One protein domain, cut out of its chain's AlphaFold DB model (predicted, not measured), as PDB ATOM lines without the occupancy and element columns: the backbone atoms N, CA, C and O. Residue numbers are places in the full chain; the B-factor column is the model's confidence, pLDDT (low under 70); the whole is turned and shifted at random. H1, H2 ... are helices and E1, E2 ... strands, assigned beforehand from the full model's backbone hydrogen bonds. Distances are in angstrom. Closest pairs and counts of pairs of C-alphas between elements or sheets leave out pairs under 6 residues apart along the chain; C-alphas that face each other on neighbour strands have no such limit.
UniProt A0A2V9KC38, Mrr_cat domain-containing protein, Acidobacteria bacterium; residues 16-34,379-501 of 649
ATOM      1  N   GLY A  16     152.068  84.888 227.012       37.94
ATOM      2  CA  GLY A  16     151.766  85.077 225.591       37.94
ATOM      3  C   GLY A  16     151.522  86.559 225.316       37.94
ATOM      4  O   GLY A  16     150.759  87.175 226.058       37.94
ATOM      5  N   LYS A  17     152.162  87.119 224.285       28.41
ATOM      6  CA  LYS A  17     151.861  88.452 223.738       28.41
ATOM      7  C   LYS A  17     151.369  88.275 222.305       28.41
ATOM      8  O   LYS A  17     152.075  87.665 221.507       28.41
ATOM      9  N   SER A  18     150.200  88.822 221.990       34.34
ATOM     10  CA  SER A  18     149.648  88.833 220.633       34.34
ATOM     11  C   SER A  18     149.066  90.211 220.322       34.34
ATOM     12  O   SER A  18     148.552  90.898 221.207       34.34
ATOM     13  N   SER A  19     149.186  90.631 219.064       28.28
ATOM     14  CA  SER A  19     148.775  91.954 218.597       28.28
ATOM     15  C   SER A  19     147.674  91.806 217.549       28.28
ATOM     16  O   SER A  19     147.908  91.118 216.555       28.28
ATOM     17  N   CYS A  20     146.498  92.398 217.760       38.38
ATOM     18  CA  CYS A  20     145.299  92.089 216.969       38.38
ATOM     19  C   CYS A  20     144.417  93.317 216.698       38.38
ATOM     20  O   CYS A  20     144.732  94.398 217.174       38.38
ATOM     21  N   VAL A  21     143.348  93.177 215.907       30.00
ATOM     22  CA  VAL A  21     142.538  94.293 215.375       30.00
ATOM     23  C   VAL A  21     141.142  94.315 216.013       30.00
ATOM     24  O   VAL A  21     140.493  93.279 216.128       30.00
ATOM     25  N   LEU A  22     140.684  95.498 216.433       29.09
ATOM     26  CA  LEU A  22     139.374  95.743 217.047       29.09
ATOM     27  C   LEU A  22     138.349  96.137 215.972       29.09
ATOM     28  O   LEU A  22     138.570  97.091 215.225       29.09
ATOM     29  N   SER A  23     137.229  95.416 215.896       29.64
ATOM     30  CA  SER A  23     136.153  95.687 214.937       29.64
ATOM     31  C   SER A  23     134.967  96.370 215.625       29.64
ATOM     32  O   SER A  23     134.232  95.712 216.357       29.64
ATOM     33  N   ARG A  24     134.756  97.652 215.286       27.00
ATOM     34  CA  ARG A  24     133.623  98.562 215.598       27.00
ATOM     35  C   ARG A  24     133.881  99.625 216.676       27.00
ATOM     36  O   ARG A  24     134.506  99.369 217.694       27.00
ATOM     37  N   ARG A  25     133.367 100.827 216.364       26.62
ATOM     38  CA  ARG A  25     133.582 102.134 217.010       26.62
ATOM     39  C   ARG A  25     133.185 102.138 218.491       26.62
ATOM     40  O   ARG A  25     132.005 101.973 218.794       26.62
ATOM     41  N   LEU A  26     134.129 102.446 219.385       28.97
ATOM     42  CA  LEU A  26     133.802 102.972 220.716       28.97
ATOM     43  C   LEU A  26     133.433 104.465 220.629       28.97
ATOM     44  O   LEU A  26     134.151 105.231 219.988       28.97
ATOM     45  N   PRO A  27     132.399 104.927 221.345       25.81
ATOM     46  CA  PRO A  27     132.371 106.288 221.850       25.81
ATOM     47  C   PRO A  27     133.299 106.399 223.075       25.81
ATOM     48  O   PRO A  27     133.255 105.567 223.984       25.81
ATOM     49  N   VAL A  28     134.152 107.426 223.068       31.50
ATOM     50  CA  VAL A  28     135.086 107.826 224.137       31.50
ATOM     51  C   VAL A  28     134.350 107.891 225.480       31.50
ATOM     52  O   VAL A  28     133.434 108.693 225.626       31.50
ATOM     53  N   LEU A  29     134.697 107.033 226.449       31.53
ATOM     54  CA  LEU A  29     133.981 106.935 227.737       31.53
ATOM     55  C   LEU A  29     134.868 106.605 228.948       31.53
ATOM     56  O   LEU A  29     134.418 106.001 229.920       31.53
ATOM     57  N   LEU A  30     136.122 107.046 228.926       29.20
ATOM     58  CA  LEU A  30     136.912 107.188 230.148       29.20
ATOM     59  C   LEU A  30     136.858 108.673 230.516       29.20
ATOM     60  O   LEU A  30     137.304 109.494 229.727       29.20
ATOM     61  N   SER A  31     136.245 109.051 231.643       27.27
ATOM     62  CA  SER A  31     136.412 110.422 232.147       27.27
ATOM     63  C   SER A  31     137.856 110.548 232.645       27.27
ATOM     64  O   SER A  31     138.362 109.664 233.343       27.27
ATOM     65  N   PHE A  32     138.555 111.578 232.174       39.22
ATOM     66  CA  PHE A  32     140.008 111.706 232.254       39.22
ATOM     67  C   PHE A  32     140.393 112.762 233.294       39.22
ATOM     68  O   PHE A  32     140.622 113.906 232.932       39.22
ATOM     69  N   ASP A  33     140.505 112.366 234.565       32.75
ATOM     70  CA  ASP A  33     140.912 113.276 235.658       32.75
ATOM     71  C   ASP A  33     142.078 112.729 236.515       32.75
ATOM     72  O   ASP A  33     142.252 113.120 237.664       32.75
ATOM     73  N   ALA A  34     142.884 111.779 236.017       42.62
ATOM     74  CA  ALA A  34     143.749 110.961 236.884       42.62
ATOM     75  C   ALA A  34     145.247 110.955 236.517       42.62
ATOM     76  O   ALA A  34     145.833 109.886 236.327       42.62
ATOM     77  N   SER A 379     138.347 105.222 241.229       66.12
ATOM     78  CA  SER A 379     137.669 105.194 239.925       66.12
ATOM     79  C   SER A 379     138.409 104.378 238.854       66.12
ATOM     80  O   SER A 379     137.848 104.094 237.794       66.12
ATOM     81  N   ASN A 380     139.639 103.925 239.130       78.00
ATOM     82  CA  ASN A 380     140.398 103.055 238.228       78.00
ATOM     83  C   ASN A 380     139.885 101.613 238.219       78.00
ATOM     84  O   ASN A 380     140.385 100.794 237.451       78.00
ATOM     85  N   MET A 381     138.938 101.264 239.084       86.88
ATOM     86  CA  MET A 381     138.406  99.914 239.192       86.88
ATOM     87  C   MET A 381     137.139  99.778 238.341       86.88
ATOM     88  O   MET A 381     136.174 100.509 238.532       86.88
ATOM     89  N   ARG A 382     137.126  98.819 237.409       86.81
ATOM     90  CA  ARG A 382     135.993  98.551 236.507       86.81
ATOM     91  C   ARG A 382     135.510  97.103 236.625       86.81
ATOM     92  O   ARG A 382     136.316  96.192 236.411       86.81
ATOM     93  N   PRO A 383     134.229  96.860 236.952       93.69
ATOM     94  CA  PRO A 383     133.650  95.524 236.926       93.69
ATOM     95  C   PRO A 383     133.275  95.146 235.486       93.69
ATOM     96  O   PRO A 383     132.387  95.745 234.880       93.69
ATOM     97  N   LEU A 384     133.959  94.151 234.921       94.88
ATOM     98  CA  LEU A 384     133.771  93.716 233.538       94.88
ATOM     99  C   LEU A 384     133.272  92.272 233.470       94.88
ATOM    100  O   LEU A 384     133.624  91.437 234.296       94.88
ATOM    101  N   ARG A 385     132.509  91.961 232.428       96.88
ATOM    102  CA  ARG A 385     132.154  90.605 232.016       96.88
ATOM    103  C   ARG A 385     132.965  90.235 230.781       96.88
ATOM    104  O   ARG A 385     133.088  91.045 229.863       96.88
ATOM    105  N   LEU A 386     133.514  89.022 230.770       96.44
ATOM    106  CA  LEU A 386     134.300  88.500 229.653       96.44
ATOM    107  C   LEU A 386     133.579  87.308 229.029       96.44
ATOM    108  O   LEU A 386     133.329  86.317 229.721       96.44
ATOM    109  N   THR A 387     133.313  87.381 227.729       96.94
ATOM    110  CA  THR A 387     132.699  86.288 226.969       96.94
ATOM    111  C   THR A 387     133.636  85.877 225.844       96.94
ATOM    112  O   THR A 387     133.986  86.682 224.986       96.94
ATOM    113  N   PHE A 388     134.068  84.623 225.864       95.25
ATOM    114  CA  PHE A 388     134.912  84.031 224.832       95.25
ATOM    115  C   PHE A 388     134.024  83.173 223.944       95.25
ATOM    116  O   PHE A 388     133.398  82.258 224.472       95.25
ATOM    117  N   THR A 389     133.970  83.437 222.640       94.62
ATOM    118  CA  THR A 389     132.997  82.795 221.741       94.62
ATOM    119  C   THR A 389     133.657  82.309 220.456       94.62
ATOM    120  O   THR A 389     134.451  83.032 219.850       94.62
ATOM    121  N   LYS A 390     133.291  81.106 220.009       93.38
ATOM    122  CA  LYS A 390     133.590  80.590 218.668       93.38
ATOM    123  C   LYS A 390     132.426  79.712 218.193       93.38
ATOM    124  O   LYS A 390     132.178  78.662 218.778       93.38
ATOM    125  N   GLY A 391     131.750  80.116 217.113       89.31
ATOM    126  CA  GLY A 391     130.531  79.435 216.659       89.31
ATOM    127  C   GLY A 391     129.471  79.434 217.765       89.31
ATOM    128  O   GLY A 391     129.234  80.479 218.368       89.31
ATOM    129  N   ASP A 392     128.915  78.263 218.065       91.38
ATOM    130  CA  ASP A 392     127.907  78.075 219.121       91.38
ATOM    131  C   ASP A 392     128.515  77.868 220.522       91.38
ATOM    132  O   ASP A 392     127.802  77.861 221.528       91.38
ATOM    133  N   GLU A 393     129.839  77.707 220.627       94.62
ATOM    134  CA  GLU A 393     130.512  77.552 221.915       94.62
ATOM    135  C   GLU A 393     130.870  78.903 222.536       94.62
ATOM    136  O   GLU A 393     131.496  79.760 221.903       94.62
ATOM    137  N   SER A 394     130.554  79.063 223.826       95.44
ATOM    138  CA  SER A 394     130.984  80.217 224.613       95.44
ATOM    139  C   SER A 394     131.456  79.850 226.022       95.44
ATOM    140  O   SER A 394     131.011  78.875 226.631       95.44
ATOM    141  N   VAL A 395     132.393  80.640 226.552       96.88
ATOM    142  CA  VAL A 395     132.829  80.598 227.951       96.88
ATOM    143  C   VAL A 395     132.659  81.980 228.564       96.88
ATOM    144  O   VAL A 395     133.250  82.954 228.099       96.88
ATOM    145  N   LEU A 396     131.881  82.045 229.643       97.12
ATOM    146  CA  LEU A 396     131.500  83.283 230.313       97.12
ATOM    147  C   LEU A 396     132.183  83.434 231.678       97.12
ATOM    148  O   LEU A 396     132.107  82.547 232.533       97.12
ATOM    149  N   PHE A 397     132.791  84.595 231.911       97.00
ATOM    150  CA  PHE A 397     133.183  85.082 233.232       97.00
ATOM    151  C   PHE A 397     132.318  86.295 233.573       97.00
ATOM    152  O   PHE A 397     132.524  87.381 233.034       97.00
ATOM    153  N   GLU A 398     131.331  86.089 234.445       95.25
ATOM    154  CA  GLU A 398     130.263  87.061 234.704       95.25
ATOM    155  C   GLU A 398     130.746  88.346 235.364       95.25
ATOM    156  O   GLU A 398     130.237  89.414 235.036       95.25
ATOM    157  N   PHE A 399     131.719  88.227 236.270       95.50
ATOM    158  CA  PHE A 399     132.287  89.332 237.025       95.50
ATOM    159  C   PHE A 399     133.805  89.178 237.121       95.50
ATOM    160  O   PHE A 399     134.330  88.255 237.747       95.50
ATOM    161  N   VAL A 400     134.517  90.111 236.505       96.06
ATOM    162  CA  VAL A 400     135.969  90.225 236.545       96.06
ATOM    163  C   VAL A 400     136.318  91.674 236.821       96.06
ATOM    164  O   VAL A 400     136.046  92.570 236.029       96.06
ATOM    165  N   GLN A 401     136.966  91.905 237.950       94.62
ATOM    166  CA  GLN A 401     137.431  93.220 238.325       94.62
ATOM    167  C   GLN A 401     138.691  93.557 237.529       94.62
ATOM    168  O   GLN A 401     139.679  92.816 237.573       94.62
ATOM    169  N   PHE A 402     138.670  94.685 236.829       92.75
ATOM    170  CA  PHE A 402     139.822  95.267 236.153       92.75
ATOM    171  C   PHE A 402     140.279  96.534 236.858       92.75
ATOM    172  O   PHE A 402     139.475  97.272 237.423       92.75
ATOM    173  N   ARG A 403     141.583  96.784 236.790       89.81
ATOM    174  CA  ARG A 403     142.216  98.044 237.152       89.81
ATOM    175  C   ARG A 403     142.720  98.729 235.887       89.81
ATOM    176  O   ARG A 403     143.387  98.091 235.075       89.81
ATOM    177  N   ILE A 404     142.439 100.017 235.749       86.75
ATOM    178  CA  ILE A 404     143.073 100.898 234.770       86.75
ATOM    179  C   ILE A 404     144.501 101.162 235.254       86.75
ATOM    180  O   ILE A 404     144.706 101.738 236.319       86.75
ATOM    181  N   ILE A 405     145.481 100.670 234.501       86.56
ATOM    182  CA  ILE A 405     146.911 100.835 234.789       86.56
ATOM    183  C   ILE A 405     147.388 102.203 234.302       86.56
ATOM    184  O   ILE A 405     148.131 102.889 234.996       86.56
ATOM    185  N   ARG A 406     146.933 102.602 233.113       85.25
ATOM    186  CA  ARG A 406     147.167 103.918 232.513       85.25
ATOM    187  C   ARG A 406     146.074 104.237 231.505       85.25
ATOM    188  O   ARG A 406     145.517 103.325 230.897       85.25
ATOM    189  N   ALA A 407     145.804 105.517 231.294       82.19
ATOM    190  CA  ALA A 407     144.858 105.971 230.286       82.19
ATOM    191  C   ALA A 407     145.337 107.294 229.682       82.19
ATOM    192  O   ALA A 407     145.381 108.308 230.374       82.19
ATOM    193  N   GLY A 408     145.700 107.269 228.404       80.56
ATOM    194  CA  GLY A 408     145.922 108.454 227.585       80.56
ATOM    195  C   GLY A 408     144.805 108.651 226.561       80.56
ATOM    196  O   GLY A 408     143.876 107.846 226.471       80.56
ATOM    197  N   THR A 409     144.903 109.719 225.773       80.81
ATOM    198  CA  THR A 409     143.911 110.045 224.734       80.81
ATOM    199  C   THR A 409     143.925 109.068 223.550       80.81
ATOM    200  O   THR A 409     142.890 108.862 222.919       80.81
ATOM    201  N   GLU A 410     145.061 108.427 223.258       83.69
ATOM    202  CA  GLU A 410     145.220 107.479 222.144       83.69
ATOM    203  C   GLU A 410     145.263 106.014 222.567       83.69
ATOM    204  O   GLU A 410     144.952 105.144 221.754       83.69
ATOM    205  N   GLU A 411     145.649 105.708 223.804       86.62
ATOM    206  CA  GLU A 411     145.661 104.335 224.307       86.62
ATOM    207  C   GLU A 411     145.413 104.262 225.815       86.62
ATOM    208  O   GLU A 411     145.828 105.129 226.580       86.62
ATOM    209  N   ALA A 412     144.774 103.179 226.253       86.88
ATOM    210  CA  ALA A 412     144.567 102.857 227.658       86.88
ATOM    211  C   ALA A 412     144.980 101.414 227.942       86.88
ATOM    212  O   ALA A 412     144.748 100.519 227.134       86.88
ATOM    213  N   GLU A 413     145.577 101.171 229.104       89.75
ATOM    214  CA  GLU A 413     145.947  99.837 229.560       89.75
ATOM    215  C   GLU A 413     145.121  99.447 230.780       89.75
ATOM    216  O   GLU A 413     145.092 100.162 231.783       89.75
ATOM    217  N   ILE A 414     144.476  98.286 230.703       90.25
ATOM    218  CA  ILE A 414     143.685  97.711 231.787       90.25
ATOM    219  C   ILE A 414     144.171  96.297 232.104       90.25
ATOM    220  O   ILE A 414     144.592  95.551 231.218       90.25
ATOM    221  N   GLN A 415     144.094  95.906 233.374       93.31
ATOM    222  CA  GLN A 415     144.531  94.593 233.841       93.31
ATOM    223  C   GLN A 415     143.534  93.983 234.827       93.31
ATOM    224  O   GLN A 415     143.064  94.655 235.741       93.31
ATOM    225  N   SER A 416     143.239  92.693 234.678       94.62
ATOM    226  CA  SER A 416     142.374  91.961 235.604       94.62
ATOM    227  C   SER A 416     143.053  91.773 236.965       94.62
ATOM    228  O   SER A 416     144.197  91.316 237.027       94.62
ATOM    229  N   VAL A 417     142.328  92.021 238.052       93.00
ATOM    230  CA  VAL A 417     142.813  91.865 239.434       93.00
ATOM    231  C   VAL A 417     142.033  90.831 240.251       93.00
ATOM    232  O   VAL A 417     142.459  90.493 241.352       93.00
ATOM    233  N   SER A 418     140.944  90.277 239.708       92.25
ATOM    234  CA  SER A 418     140.206  89.162 240.319       92.25
ATOM    235  C   SER A 418     141.087  87.925 240.577       92.25
ATOM    236  O   SER A 418     142.084  87.719 239.873       92.25
ATOM    237  N   PRO A 419     140.710  87.055 241.538       90.44
ATOM    238  CA  PRO A 419     141.416  85.808 241.854       90.44
ATOM    239  C   PRO A 419     141.170  84.714 240.795       90.44
ATOM    240  O   PRO A 419     140.767  83.598 241.104       90.44
ATOM    241  N   LEU A 420     141.394  85.041 239.524       92.62
ATOM    242  CA  LEU A 420     141.280  84.119 238.400       92.62
ATOM    243  C   LEU A 420     142.572  83.298 238.224       92.62
ATOM    244  O   LEU A 420     143.662  83.768 238.574       92.62
ATOM    245  N   PRO A 421     142.497  82.120 237.571       92.19
ATOM    246  CA  PRO A 421     143.666  81.315 237.191       92.19
ATOM    247  C   PRO A 421     144.571  81.991 236.143       92.19
ATOM    248  O   PRO A 421     145.521  81.383 235.647       92.19
ATOM    249  N   PHE A 422     144.308  83.245 235.778       91.56
ATOM    250  CA  PHE A 422     145.128  84.045 234.883       91.56
ATOM    251  C   PHE A 422     145.024  85.534 235.219       91.56
ATOM    252  O   PHE A 422     144.093  85.982 235.882       91.56
ATOM    253  N   ILE A 423     145.987  86.301 234.718       93.19
ATOM    254  CA  ILE A 423     145.914  87.754 234.593       93.19
ATOM    255  C   ILE A 423     145.773  88.072 233.111       93.19
ATOM    256  O   ILE A 423     146.618  87.652 232.317       93.19
ATOM    257  N   LEU A 424     144.740  88.825 232.755       91.94
ATOM    258  CA  LEU A 424     144.550  89.406 231.435       91.94
ATOM    259  C   LEU A 424     144.955  90.883 231.484       91.94
ATOM    260  O   LEU A 424     144.451  91.634 232.313       91.94
ATOM    261  N   SER A 425     145.883  91.283 230.616       92.44
ATOM    262  CA  SER A 425     146.263  92.684 230.390       92.44
ATOM    263  C   SER A 425     145.932  93.076 228.955       92.44
ATOM    264  O   SER A 425     146.218  92.317 228.023       92.44
ATOM    265  N   LEU A 426     145.328  94.244 228.790       89.94
ATOM    266  CA  LEU A 426     144.828  94.751 227.519       89.94
ATOM    267  C   LEU A 426     145.316  96.178 227.323       89.94
ATOM    268  O   LEU A 426     145.109  97.009 228.202       89.94
ATOM    269  N   VAL A 427     145.900  96.461 226.162       89.50
ATOM    270  CA  VAL A 427     146.136  97.829 225.685       89.50
ATOM    271  C   VAL A 427     145.119  98.112 224.589       89.50
ATOM    272  O   VAL A 427     145.158  97.478 223.532       89.50
ATOM    273  N   LEU A 428     144.189  99.013 224.879       86.19
ATOM    274  CA  LEU A 428     143.062  99.399 224.042       86.19
ATOM    275  C   LEU A 428     143.351 100.746 223.361       86.19
ATOM    276  O   LEU A 428     143.883 101.641 224.019       86.19
ATOM    277  N   PRO A 429     142.980 100.929 222.084       83.56
ATOM    278  CA  PRO A 429     143.073 102.222 221.413       83.56
ATOM    279  C   PRO A 429     141.979 103.188 221.903       83.56
ATOM    280  O   PRO A 429     140.828 102.794 222.090       83.56
ATOM    281  N   GLY A 430     142.319 104.467 222.055       71.25
ATOM    282  CA  GLY A 430     141.421 105.538 222.504       71.25
ATOM    283  C   GLY A 430     140.412 105.989 221.441       71.25
ATOM    284  O   GLY A 430     139.308 106.406 221.774       71.25
ATOM    285  N   THR A 431     140.736 105.813 220.156       63.31
ATOM    286  CA  THR A 431     139.872 106.148 219.003       63.31
ATOM    287  C   THR A 431     138.686 105.203 218.816       63.31
ATOM    288  O   THR A 431     137.846 105.410 217.941       63.31
ATOM    289  N   GLY A 432     138.629 104.124 219.592       61.41
ATOM    290  CA  GLY A 432     137.543 103.165 219.525       61.41
ATOM    291  C   GLY A 432     137.605 102.144 218.395       61.41
ATOM    292  O   GLY A 432     136.706 101.321 218.276       61.41
ATOM    293  N   SER A 433     138.645 102.166 217.570       65.00
ATOM    294  CA  SER A 433     138.949 101.122 216.589       65.00
ATOM    295  C   SER A 433     140.447 101.128 216.333       65.00
ATOM    296  O   SER A 433     141.023 102.195 216.130       65.00
ATOM    297  N   GLY A 434     141.094  99.967 216.343       70.88
ATOM    298  CA  GLY A 434     142.542  99.916 216.177       70.88
ATOM    299  C   GLY A 434     143.172  98.642 216.709       70.88
ATOM    300  O   GLY A 434     142.496  97.656 217.005       70.88
ATOM    301  N   LYS A 435     144.499  98.668 216.804       78.81
ATOM    302  CA  LYS A 435     145.290  97.524 217.235       78.81
ATOM    303  C   LYS A 435     145.214  97.366 218.755       78.81
ATOM    304  O   LYS A 435     145.630  98.255 219.489       78.81
ATOM    305  N   VAL A 436     144.718  96.227 219.219       83.00
ATOM    306  CA  VAL A 436     144.706  95.831 220.629       83.00
ATOM    307  C   VAL A 436     145.893  94.929 220.899       83.00
ATOM    308  O   VAL A 436     146.147  93.971 220.162       83.00
ATOM    309  N   THR A 437     146.606  95.206 221.985       85.56
ATOM    310  CA  THR A 437     147.597  94.263 222.505       85.56
ATOM    311  C   THR A 437     146.978  93.496 223.652       85.56
ATOM    312  O   THR A 437     146.576  94.085 224.652       85.56
ATOM    313  N   LEU A 438     146.925  92.176 223.507       85.81
ATOM    314  CA  LEU A 438     146.396  91.283 224.519       85.81
ATOM    315  C   LEU A 438     147.542  90.442 225.094       85.81
ATOM    316  O   LEU A 438     148.361  89.887 224.355       85.81
ATOM    317  N   SER A 439     147.617  90.367 226.422       85.81
ATOM    318  CA  SER A 439     148.630  89.593 227.142       85.81
ATOM    319  C   SER A 439     148.014  88.767 228.265       85.81
ATOM    320  O   SER A 439     147.208  89.271 229.047       85.81
ATOM    321  N   PHE A 440     148.455  87.514 228.388       83.81
ATOM    322  CA  PHE A 440     148.044  86.613 229.467       83.81
ATOM    323  C   PHE A 440     149.230  86.185 230.325       83.81
ATOM    324  O   PHE A 440     150.294  85.841 229.804       83.81
ATOM    325  N   LYS A 441     149.013  86.125 231.641       85.75
ATOM    326  CA  LYS A 441     149.915  85.478 232.601       85.75
ATOM    327  C   LYS A 441     149.153  84.405 233.369       85.75
ATOM    328  O   LYS A 441     148.154  84.703 234.011       85.75
ATOM    329  N   HIS A 442     149.629  83.166 233.331       82.69
ATOM    330  CA  HIS A 442     148.984  82.050 234.026       82.69
ATOM    331  C   HIS A 442     149.226  82.092 235.549       82.69
ATOM    332  O   HIS A 442     150.331  82.393 236.000       82.69
ATOM    333  N   ARG A 443     148.198  81.751 236.333       87.69
ATOM    334  CA  ARG A 443     148.201  81.581 237.801       87.69
ATOM    335  C   ARG A 443     147.584  80.226 238.178       87.69
ATOM    336  O   ARG A 443     146.645  80.140 238.960       87.69
ATOM    337  N   PHE A 444     148.061  79.154 237.549       87.38
ATOM    338  CA  PHE A 444     147.435  77.836 237.700       87.38
ATOM    339  C   PHE A 444     147.768  77.171 239.029       87.38
ATOM    340  O   PHE A 444     146.883  76.605 239.652       87.38
ATOM    341  N   TYR A 445     149.024  77.248 239.473       89.19
ATOM    342  CA  TYR A 445     149.479  76.556 240.678       89.19
ATOM    343  C   TYR A 445     148.596  76.859 241.900       89.19
ATOM    344  O   TYR A 445     148.425  78.019 242.263       89.19
ATOM    345  N   GLY A 446     148.083  75.807 242.542       89.81
ATOM    346  CA  GLY A 446     147.231  75.907 243.729       89.81
ATOM    347  C   GLY A 446     145.776  76.303 243.450       89.81
ATOM    348  O   GLY A 446     144.954  76.263 244.364       89.81
ATOM    349  N   THR A 447     145.425  76.639 242.209       92.94
ATOM    350  CA  THR A 447     144.051  76.969 241.807       92.94
ATOM    351  C   THR A 447     143.233  75.693 241.589       92.94
ATOM    352  O   THR A 447     143.797  74.631 241.305       92.94
ATOM    353  N   ASP A 448     141.911  75.765 241.778       94.38
ATOM    354  CA  ASP A 448     141.005  74.640 241.510       94.38
ATOM    355  C   ASP A 448     141.087  74.247 240.028       94.38
ATOM    356  O   ASP A 448     141.065  75.101 239.136       94.38
ATOM    357  N   VAL A 449     141.224  72.950 239.754       94.62
ATOM    358  CA  VAL A 449     141.394  72.440 238.388       94.62
ATOM    359  C   VAL A 449     140.190  72.761 237.500       94.62
ATOM    360  O   VAL A 449     140.382  72.963 236.303       94.62
ATOM    361  N   ARG A 450     138.977  72.888 238.055       94.88
ATOM    362  CA  ARG A 450     137.782  73.285 237.288       94.88
ATOM    363  C   ARG A 450     137.907  74.712 236.762       94.88
ATOM    364  O   ARG A 450     137.665  74.952 235.581       94.88
ATOM    365  N   ASP A 451     138.387  75.636 237.593       94.56
ATOM    366  CA  ASP A 451     138.626  77.025 237.188       94.56
ATOM    367  C   ASP A 451     139.726  77.110 236.125       94.56
ATOM    368  O   ASP A 451     139.590  77.822 235.124       94.56
ATOM    369  N   VAL A 452     140.817  76.353 236.306       92.81
ATOM    370  CA  VAL A 452     141.898  76.268 235.312       92.81
ATOM    371  C   VAL A 452     141.377  75.680 233.995       92.81
ATOM    372  O   VAL A 452     141.693  76.214 232.931       92.81
ATOM    373  N   GLY A 453     140.546  74.636 234.051       93.25
ATOM    374  CA  GLY A 453     139.891  74.030 232.891       93.25
ATOM    375  C   GLY A 453     138.999  75.023 232.146       93.25
ATOM    376  O   GLY A 453     139.130  75.170 230.931       93.25
ATOM    377  N   LYS A 454     138.177  75.793 232.871       95.12
ATOM    378  CA  LYS A 454     137.357  76.876 232.306       95.12
ATOM    379  C   LYS A 454     138.209  77.926 231.586       95.12
ATOM    380  O   LYS A 454     137.880  78.329 230.470       95.12
ATOM    381  N   ALA A 455     139.326  78.345 232.182       92.62
ATOM    382  CA  ALA A 455     140.247  79.296 231.557       92.62
ATOM    383  C   ALA A 455     140.952  78.729 230.316       92.62
ATOM    384  O   ALA A 455     141.100  79.432 229.320       92.62
ATOM    385  N   ILE A 456     141.359  77.459 230.349       90.25
ATOM    386  CA  ILE A 456     141.937  76.782 229.185       90.25
ATOM    387  C   ILE A 456     140.920  76.701 228.050       90.25
ATOM    388  O   ILE A 456     141.267  77.070 226.932       90.25
ATOM    389  N   LYS A 457     139.668  76.320 228.338       92.12
ATOM    390  CA  LYS A 457     138.593  76.297 227.337       92.12
ATOM    391  C   LYS A 457     138.415  77.673 226.686       92.12
ATOM    392  O   LYS A 457     138.411  77.768 225.464       92.12
ATOM    393  N   ALA A 458     138.372  78.742 227.485       92.25
ATOM    394  CA  ALA A 458     138.301  80.115 226.979       92.25
ATOM    395  C   ALA A 458     139.472  80.475 226.041       92.25
ATOM    396  O   ALA A 458     139.265  81.060 224.978       92.25
ATOM    397  N   PHE A 459     140.708  80.108 226.398       87.44
ATOM    398  CA  PHE A 459     141.877  80.370 225.552       87.44
ATOM    399  C   PHE A 459     141.915  79.513 224.285       87.44
ATOM    400  O   PHE A 459     142.428  79.979 223.266       87.44
ATOM    401  N   SER A 460     141.379  78.291 224.326       86.88
ATOM    402  CA  SER A 460     141.265  77.429 223.147       86.88
ATOM    403  C   SER A 460     140.314  78.024 222.114       86.88
ATOM    404  O   SER A 460     140.709  78.129 220.956       86.88
ATOM    405  N   LEU A 461     139.160  78.558 222.537       89.88
ATOM    406  CA  LEU A 461     138.246  79.267 221.631       89.88
ATOM    407  C   LEU A 461     138.953  80.412 220.888       89.88
ATOM    408  O   LEU A 461     138.788  80.554 219.680       89.88
ATOM    409  N   LEU A 462     139.805  81.184 221.575       87.50
ATOM    410  CA  LEU A 462     140.592  82.247 220.938       87.50
ATOM    411  C   LEU A 462     141.678  81.715 219.994       87.50
ATOM    412  O   LEU A 462     141.845  82.234 218.897       87.50
ATOM    413  N   ARG A 463     142.430  80.674 220.376       82.94
ATOM    414  CA  ARG A 463     143.438  80.059 219.477       82.94
ATOM    415  C   ARG A 463     142.837  79.586 218.173       82.94
ATOM    416  O   ARG A 463     143.474  79.645 217.130       82.94
ATOM    417  N   GLU A 464     141.611  79.122 218.261       85.88
ATOM    418  CA  GLU A 464     140.868  78.595 217.147       85.88
ATOM    419  C   GLU A 464     140.155  79.673 216.305       85.88
ATOM    420  O   GLU A 464     139.308  79.339 215.474       85.88
ATOM    421  N   GLY A 465     140.493  80.953 216.505       85.19
ATOM    422  CA  GLY A 465     139.967  82.082 215.735       85.19
ATOM    423  C   GLY A 465     138.685  82.699 216.296       85.19
ATOM    424  O   GLY A 465     138.007  83.435 215.585       85.19
ATOM    425  N   GLY A 466     138.332  82.395 217.546       89.81
ATOM    426  CA  GLY A 466     137.201  83.003 218.239       89.81
ATOM    427  C   GLY A 466     137.419  84.470 218.628       89.81
ATOM    428  O   GLY A 466     138.464  85.080 218.380       89.81
ATOM    429  N   PHE A 467     136.412  85.029 219.292       91.38
ATOM    430  CA  PHE A 467     136.373  86.425 219.718       91.38
ATOM    431  C   PHE A 467     136.251  86.529 221.240       91.38
ATOM    432  O   PHE A 467     135.622  85.694 221.889       91.38
ATOM    433  N   LEU A 468     136.846  87.578 221.806       92.81
ATOM    434  CA  LEU A 468     136.648  88.003 223.187       92.81
ATOM    435  C   LEU A 468     135.769  89.253 223.198       92.81
ATOM    436  O   LEU A 468     136.192  90.309 222.730       92.81
ATOM    437  N   GLU A 469     134.578  89.144 223.767       93.38
ATOM    438  CA  GLU A 469     133.728  90.280 224.100       93.38
ATOM    439  C   GLU A 469     133.980  90.732 225.543       93.38
ATOM    440  O   GLU A 469     134.048  89.924 226.472       93.38
ATOM    441  N   ILE A 470     134.116  92.044 225.723       92.75
ATOM    442  CA  ILE A 470     134.317  92.702 227.010       92.75
ATOM    443  C   ILE A 470     133.139  93.635 227.245       92.75
ATOM    444  O   ILE A 470     132.975  94.617 226.522       92.75
ATOM    445  N   TYR A 471     132.353  93.361 228.278       92.81
ATOM    446  CA  TYR A 471     131.166  94.131 228.631       92.81
ATOM    447  C   TYR A 471     131.360  94.840 229.974       92.81
ATOM    448  O   TYR A 471     131.741  94.212 230.961       92.81
ATOM    449  N   ALA A 472     131.120  96.149 230.021       90.94
ATOM    450  CA  ALA A 472     131.185  96.947 231.241       90.94
ATOM    451  C   ALA A 472     129.869  96.839 232.010       90.94
ATOM    452  O   ALA A 472     128.832  97.305 231.535       90.94
ATOM    453  N   LEU A 473     129.917  96.227 233.196       92.12
ATOM    454  CA  LEU A 473     128.731  95.999 234.026       92.12
ATOM    455  C   LEU A 473     128.198  97.300 234.632       92.12
ATOM    456  O   LEU A 473     126.993  97.476 234.748       92.12
ATOM    457  N   ASP A 474     129.099  98.215 234.980       87.12
ATOM    458  CA  ASP A 474     128.797  99.540 235.522       87.12
ATOM    459  C   ASP A 474     128.194 100.496 234.483       87.12
ATOM    460  O   ASP A 474     127.425 101.383 234.837       87.12
ATOM    461  N   LEU A 475     128.523 100.314 233.202       86.38
ATOM    462  CA  LEU A 475     128.036 101.160 232.104       86.38
ATOM    463  C   LEU A 475     126.896 100.530 231.293       86.38
ATOM    464  O   LEU A 475     126.356 101.191 230.406       86.38
ATOM    465  N   GLY A 476     126.576  99.256 231.531       89.38
ATOM    466  CA  GLY A 476     125.530  98.537 230.805       89.38
ATOM    467  C   GLY A 476     125.795  98.379 229.302       89.38
ATOM    468  O   GLY A 476     124.846  98.353 228.517       89.38
ATOM    469  N   LYS A 477     127.061  98.288 228.866       88.56
ATOM    470  CA  LYS A 477     127.400  98.190 227.431       88.56
ATOM    471  C   LYS A 477     128.697  97.445 227.129       88.56
ATOM    472  O   LYS A 477     129.616  97.398 227.946       88.56
ATOM    473  N   THR A 478     128.802  96.946 225.900       87.31
ATOM    474  CA  THR A 478     130.026  96.337 225.364       87.31
ATOM    475  C   THR A 478     131.113  97.395 225.156       87.31
ATOM    476  O   THR A 478     130.890  98.399 224.481       87.31
ATOM    477  N   LEU A 479     132.291  97.167 225.739       82.25
ATOM    478  CA  LEU A 479     133.483  97.998 225.556       82.25
ATOM    479  C   LEU A 479     134.254  97.609 224.299       82.25
ATOM    480  O   LEU A 479     134.698  98.476 223.558       82.25
ATOM    481  N   ALA A 480     134.462  96.314 224.075       84.06
ATOM    482  CA  ALA A 480     135.266  95.847 222.955       84.06
ATOM    483  C   ALA A 480     134.897  94.422 222.552       84.06
ATOM    484  O   ALA A 480     134.624  93.579 223.405       84.06
ATOM    485  N   THR A 481     135.005  94.153 221.254       88.75
ATOM    486  CA  THR A 481     135.038  92.800 220.696       88.75
ATOM    487  C   THR A 481     136.378  92.621 219.996       88.75
ATOM    488  O   THR A 481     136.722  93.361 219.073       88.75
ATOM    489  N   ILE A 482     137.172  91.671 220.481       87.12
ATOM    490  CA  ILE A 482     138.559  91.460 220.074       87.12
ATOM    491  C   ILE A 482     138.645  90.120 219.353       87.12
ATOM    492  O   ILE A 482     138.403  89.076 219.957       87.12
ATOM    493  N   SER A 483     139.034  90.139 218.080       84.00
ATOM    494  CA  SER A 483     139.462  88.929 217.374       84.00
ATOM    495  C   SER A 483     140.946  88.723 217.636       84.00
ATOM    496  O   SER A 483     141.736  89.628 217.381       84.00
ATOM    497  N   VAL A 484     141.338  87.576 218.186       72.94
ATOM    498  CA  VAL A 484     142.732  87.280 218.543       72.94
ATOM    499  C   VAL A 484     143.079  85.892 218.030       72.94
ATOM    500  O   VAL A 484     142.382  84.941 218.345       72.94
ATOM    501  N   ALA A 485     144.186  85.765 217.297       69.81
ATOM    502  CA  ALA A 485     144.775  84.472 216.967       69.81
ATOM    503  C   ALA A 485     145.951  84.219 217.919       69.81
ATOM    504  O   ALA A 485     147.051  84.755 217.754       69.81
ATOM    505  N   LEU A 486     145.701  83.456 218.983       72.62
ATOM    506  CA  LEU A 486     146.754  83.068 219.921       72.62
ATOM    507  C   LEU A 486     147.673  82.003 219.290       72.62
ATOM    508  O   LEU A 486     147.186  81.108 218.602       72.62
ATOM    509  N   PRO A 487     148.992  82.032 219.562       69.31
ATOM    510  CA  PRO A 487     149.926  81.057 219.007       69.31
ATOM    511  C   PRO A 487     149.655  79.637 219.529       69.31
ATOM    512  O   PRO A 487     149.448  79.421 220.733       69.31
ATOM    513  N   THR A 488     149.713  78.663 218.619       64.38
ATOM    514  CA  THR A 488     149.497  77.233 218.871       64.38
ATOM    515  C   THR A 488     150.822  76.473 218.997       64.38
ATOM    516  O   THR A 488     151.823  76.811 218.368       64.38
ATOM    517  N   SER A 489     150.857  75.443 219.849       65.69
ATOM    518  CA  SER A 489     151.960  74.472 219.897       65.69
ATOM    519  C   SER A 489     151.477  73.111 220.414       65.69
ATOM    520  O   SER A 489     150.661  73.051 221.335       65.69
ATOM    521  N   GLU A 490     151.995  72.007 219.859       62.50
ATOM    522  CA  GLU A 490     151.569  70.636 220.217       62.50
ATOM    523  C   GLU A 490     151.732  70.326 221.710       62.50
ATOM    524  O   GLU A 490     150.841  69.780 222.361       62.50
ATOM    525  N   ARG A 491     152.874  70.732 222.274       60.16
ATOM    526  CA  ARG A 491     153.186  70.599 223.703       60.16
ATOM    527  C   ARG A 491     152.129  71.254 224.596       60.16
ATOM    528  O   ARG A 491     151.853  70.752 225.682       60.16
ATOM    529  N   ARG A 492     151.541  72.366 224.146       68.69
ATOM    530  CA  ARG A 492     150.479  73.075 224.863       68.69
ATOM    531  C   ARG A 492     149.149  72.330 224.754       68.69
ATOM    532  O   ARG A 492     148.485  72.170 225.770       68.69
ATOM    533  N   GLY A 493     148.830  71.790 223.576       72.75
ATOM    534  CA  GLY A 493     147.620  70.990 223.356       72.75
ATOM    535  C   GLY A 493     147.529  69.755 224.260       72.75
ATOM    536  O   GLY A 493     146.470  69.474 224.813       72.75
ATOM    537  N   GLN A 494     148.647  69.055 224.499       72.06
ATOM    538  CA  GLN A 494     148.677  67.910 225.428       72.06
ATOM    539  C   GLN A 494     148.359  68.310 226.874       72.06
ATOM    540  O   GLN A 494     147.619  67.608 227.564       72.06
ATOM    541  N   LEU A 495     148.914  69.435 227.335       73.44
ATOM    542  CA  LEU A 495     148.648  69.953 228.675       73.44
ATOM    543  C   LEU A 495     147.194  70.414 228.810       73.44
ATOM    544  O   LEU A 495     146.562  70.134 229.819       73.44
ATOM    545  N   GLU A 496     146.660  71.096 227.802       82.38
ATOM    546  CA  GLU A 496     145.274  71.571 227.802       82.38
ATOM    547  C   GLU A 496     144.283  70.423 227.871       82.38
ATOM    548  O   GLU A 496     143.408  70.431 228.736       82.38
ATOM    549  N   LYS A 497     144.488  69.399 227.038       87.25
ATOM    550  CA  LYS A 497     143.695  68.174 227.087       87.25
ATOM    551  C   LYS A 497     143.732  67.546 228.479       87.25
ATOM    552  O   LYS A 497     142.678  67.260 229.031       87.25
ATOM    553  N   LEU A 498     144.920  67.412 229.075       87.94
ATOM    554  CA  LEU A 498     145.064  66.873 230.428       87.94
ATOM    555  C   LEU A 498     144.239  67.656 231.458       87.94
ATOM    556  O   LEU A 498     143.611  67.047 232.318       87.94
ATOM    557  N   VAL A 499     144.255  68.992 231.408       90.25
ATOM    558  CA  VAL A 499     143.506  69.798 232.383       90.25
ATOM    559  C   VAL A 499     142.000  69.670 232.176       90.25
ATOM    560  O   VAL A 499     141.271  69.561 233.157       90.25
ATOM    561  N   LEU A 500     141.529  69.658 230.928       93.00
ATOM    562  CA  LEU A 500     140.110  69.460 230.612       93.00
ATOM    563  C   LEU A 500     139.628  68.067 231.051       93.00
ATOM    564  O   LEU A 500     138.563  67.932 231.655       93.00
ATOM    565  N   ASP A 501     140.454  67.046 230.827       94.25
ATOM    566  CA  ASP A 501     140.222  65.681 231.295       94.25
ATOM    567  C   ASP A 501     140.178  65.626 232.836       94.25
ATOM    568  O   ASP A 501     139.264  65.041 233.417       94.25
TER     569      ASP A 501
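Overview. This is residues 16 to 34 and 379 to 501 of the 649 residues of the protein "Mrr_cat domain-containing protein" of Acidobacteria bacterium (UniProt A0A2V9KC38). One antiparallel sheet of eight strands is folded back on itself into two leaves, E1 E6 E5 E4 facing E2 E7 E8 with E3 as the hinge, and is curled like part of a barrel that is not fully closed between E1 and E8. H1 sits at one end of this fold, where the sheet curls round it, and H2 packs on H1 beyond the sheet. The 142 printed residues have eight named strands and two named helices, in the order E1 E2 E3 E4 E5 E6 H1 E7 E8 H2; the class is mixed, helices and strands. The whole is compact, with a radius of gyration of the C-alphas of 15.1 A, yet elongated, spanning 47 by 28 by 26 A.

Along the chain. The sheet runs E1, residues 16 to 21, E6, 435 to 442, E5, 422 to 429, E4, 411 to 416, E3, 393 to 407, E2, 381 to 390, E7, 467 to 472, and E8, 477 to 483. C-alpha 16 is at (151.766, 85.077, 225.591). E3 is 32.9 A long from first to last C-alpha and bends by 75 degrees at residue 399; E2 is 28.6 A long. H1, residues 449 to 463, is 20.5 A long and begins at C-alpha 449 (141.394, 72.440, 238.388). H2, residues 490 to 501, is 16.6 A long and ends at C-alpha 501 (140.222, 65.681, 231.295).

Arrangement. The sheet is twisted, with E1 and E8 as edge strands. E2 E3 E4 E5 E6 form a meander, each strand the antiparallel neighbour of the one before. Within hydrogen-bond range are N 395 and O 388, 2.8 A, for E3 and E2; N 405 and O 413, 2.8 A, for E4 and E3; N 414 and O 426, 2.9 A, for E5 and E4; and N 425 and O 439, 2.9 A, for E6 and E5. E1 pairs with E6 through N 436 and O 20, 2.7 A, E2 with E7 through N 469 and O 387, 2.8 A, and E7 with E8, a hairpin, through N 468 and O 482, 2.8 A. The closest C-alphas of E1 and E8 are those of Val 21 and Ser 483, 6.5 A apart. H1 is on the sheet; its closest C-alphas to E2 are those of Ala 458 and Phe 388, 5.6 A apart. H2 is not on the sheet and touches H1 with residues 496 to 500 alone, Gly 453 and Leu 500 having the closest C-alphas, 5.1 A apart. The two helices run opposite ways at a steep tilt of 43 degrees. Every O i to N i+4 pair is within hydrogen-bond range in H1, and 7 of 8 in H2.

Size, cuts and confidence. The two C-alphas farthest apart, those of Asp 33 and Asp 501, are 47.8 A apart. Residues 35 to 378 are not printed, and C-alphas 34 and 379 are 8.9 A apart across the cut. Of the links that are printed whole, none is long. Residues 22 to 34 hold no named element. The mean pLDDT of the printed part is 79.2; residues 16 to 34, 379, 431 to 433, 485 and 487 to 492 are under 70.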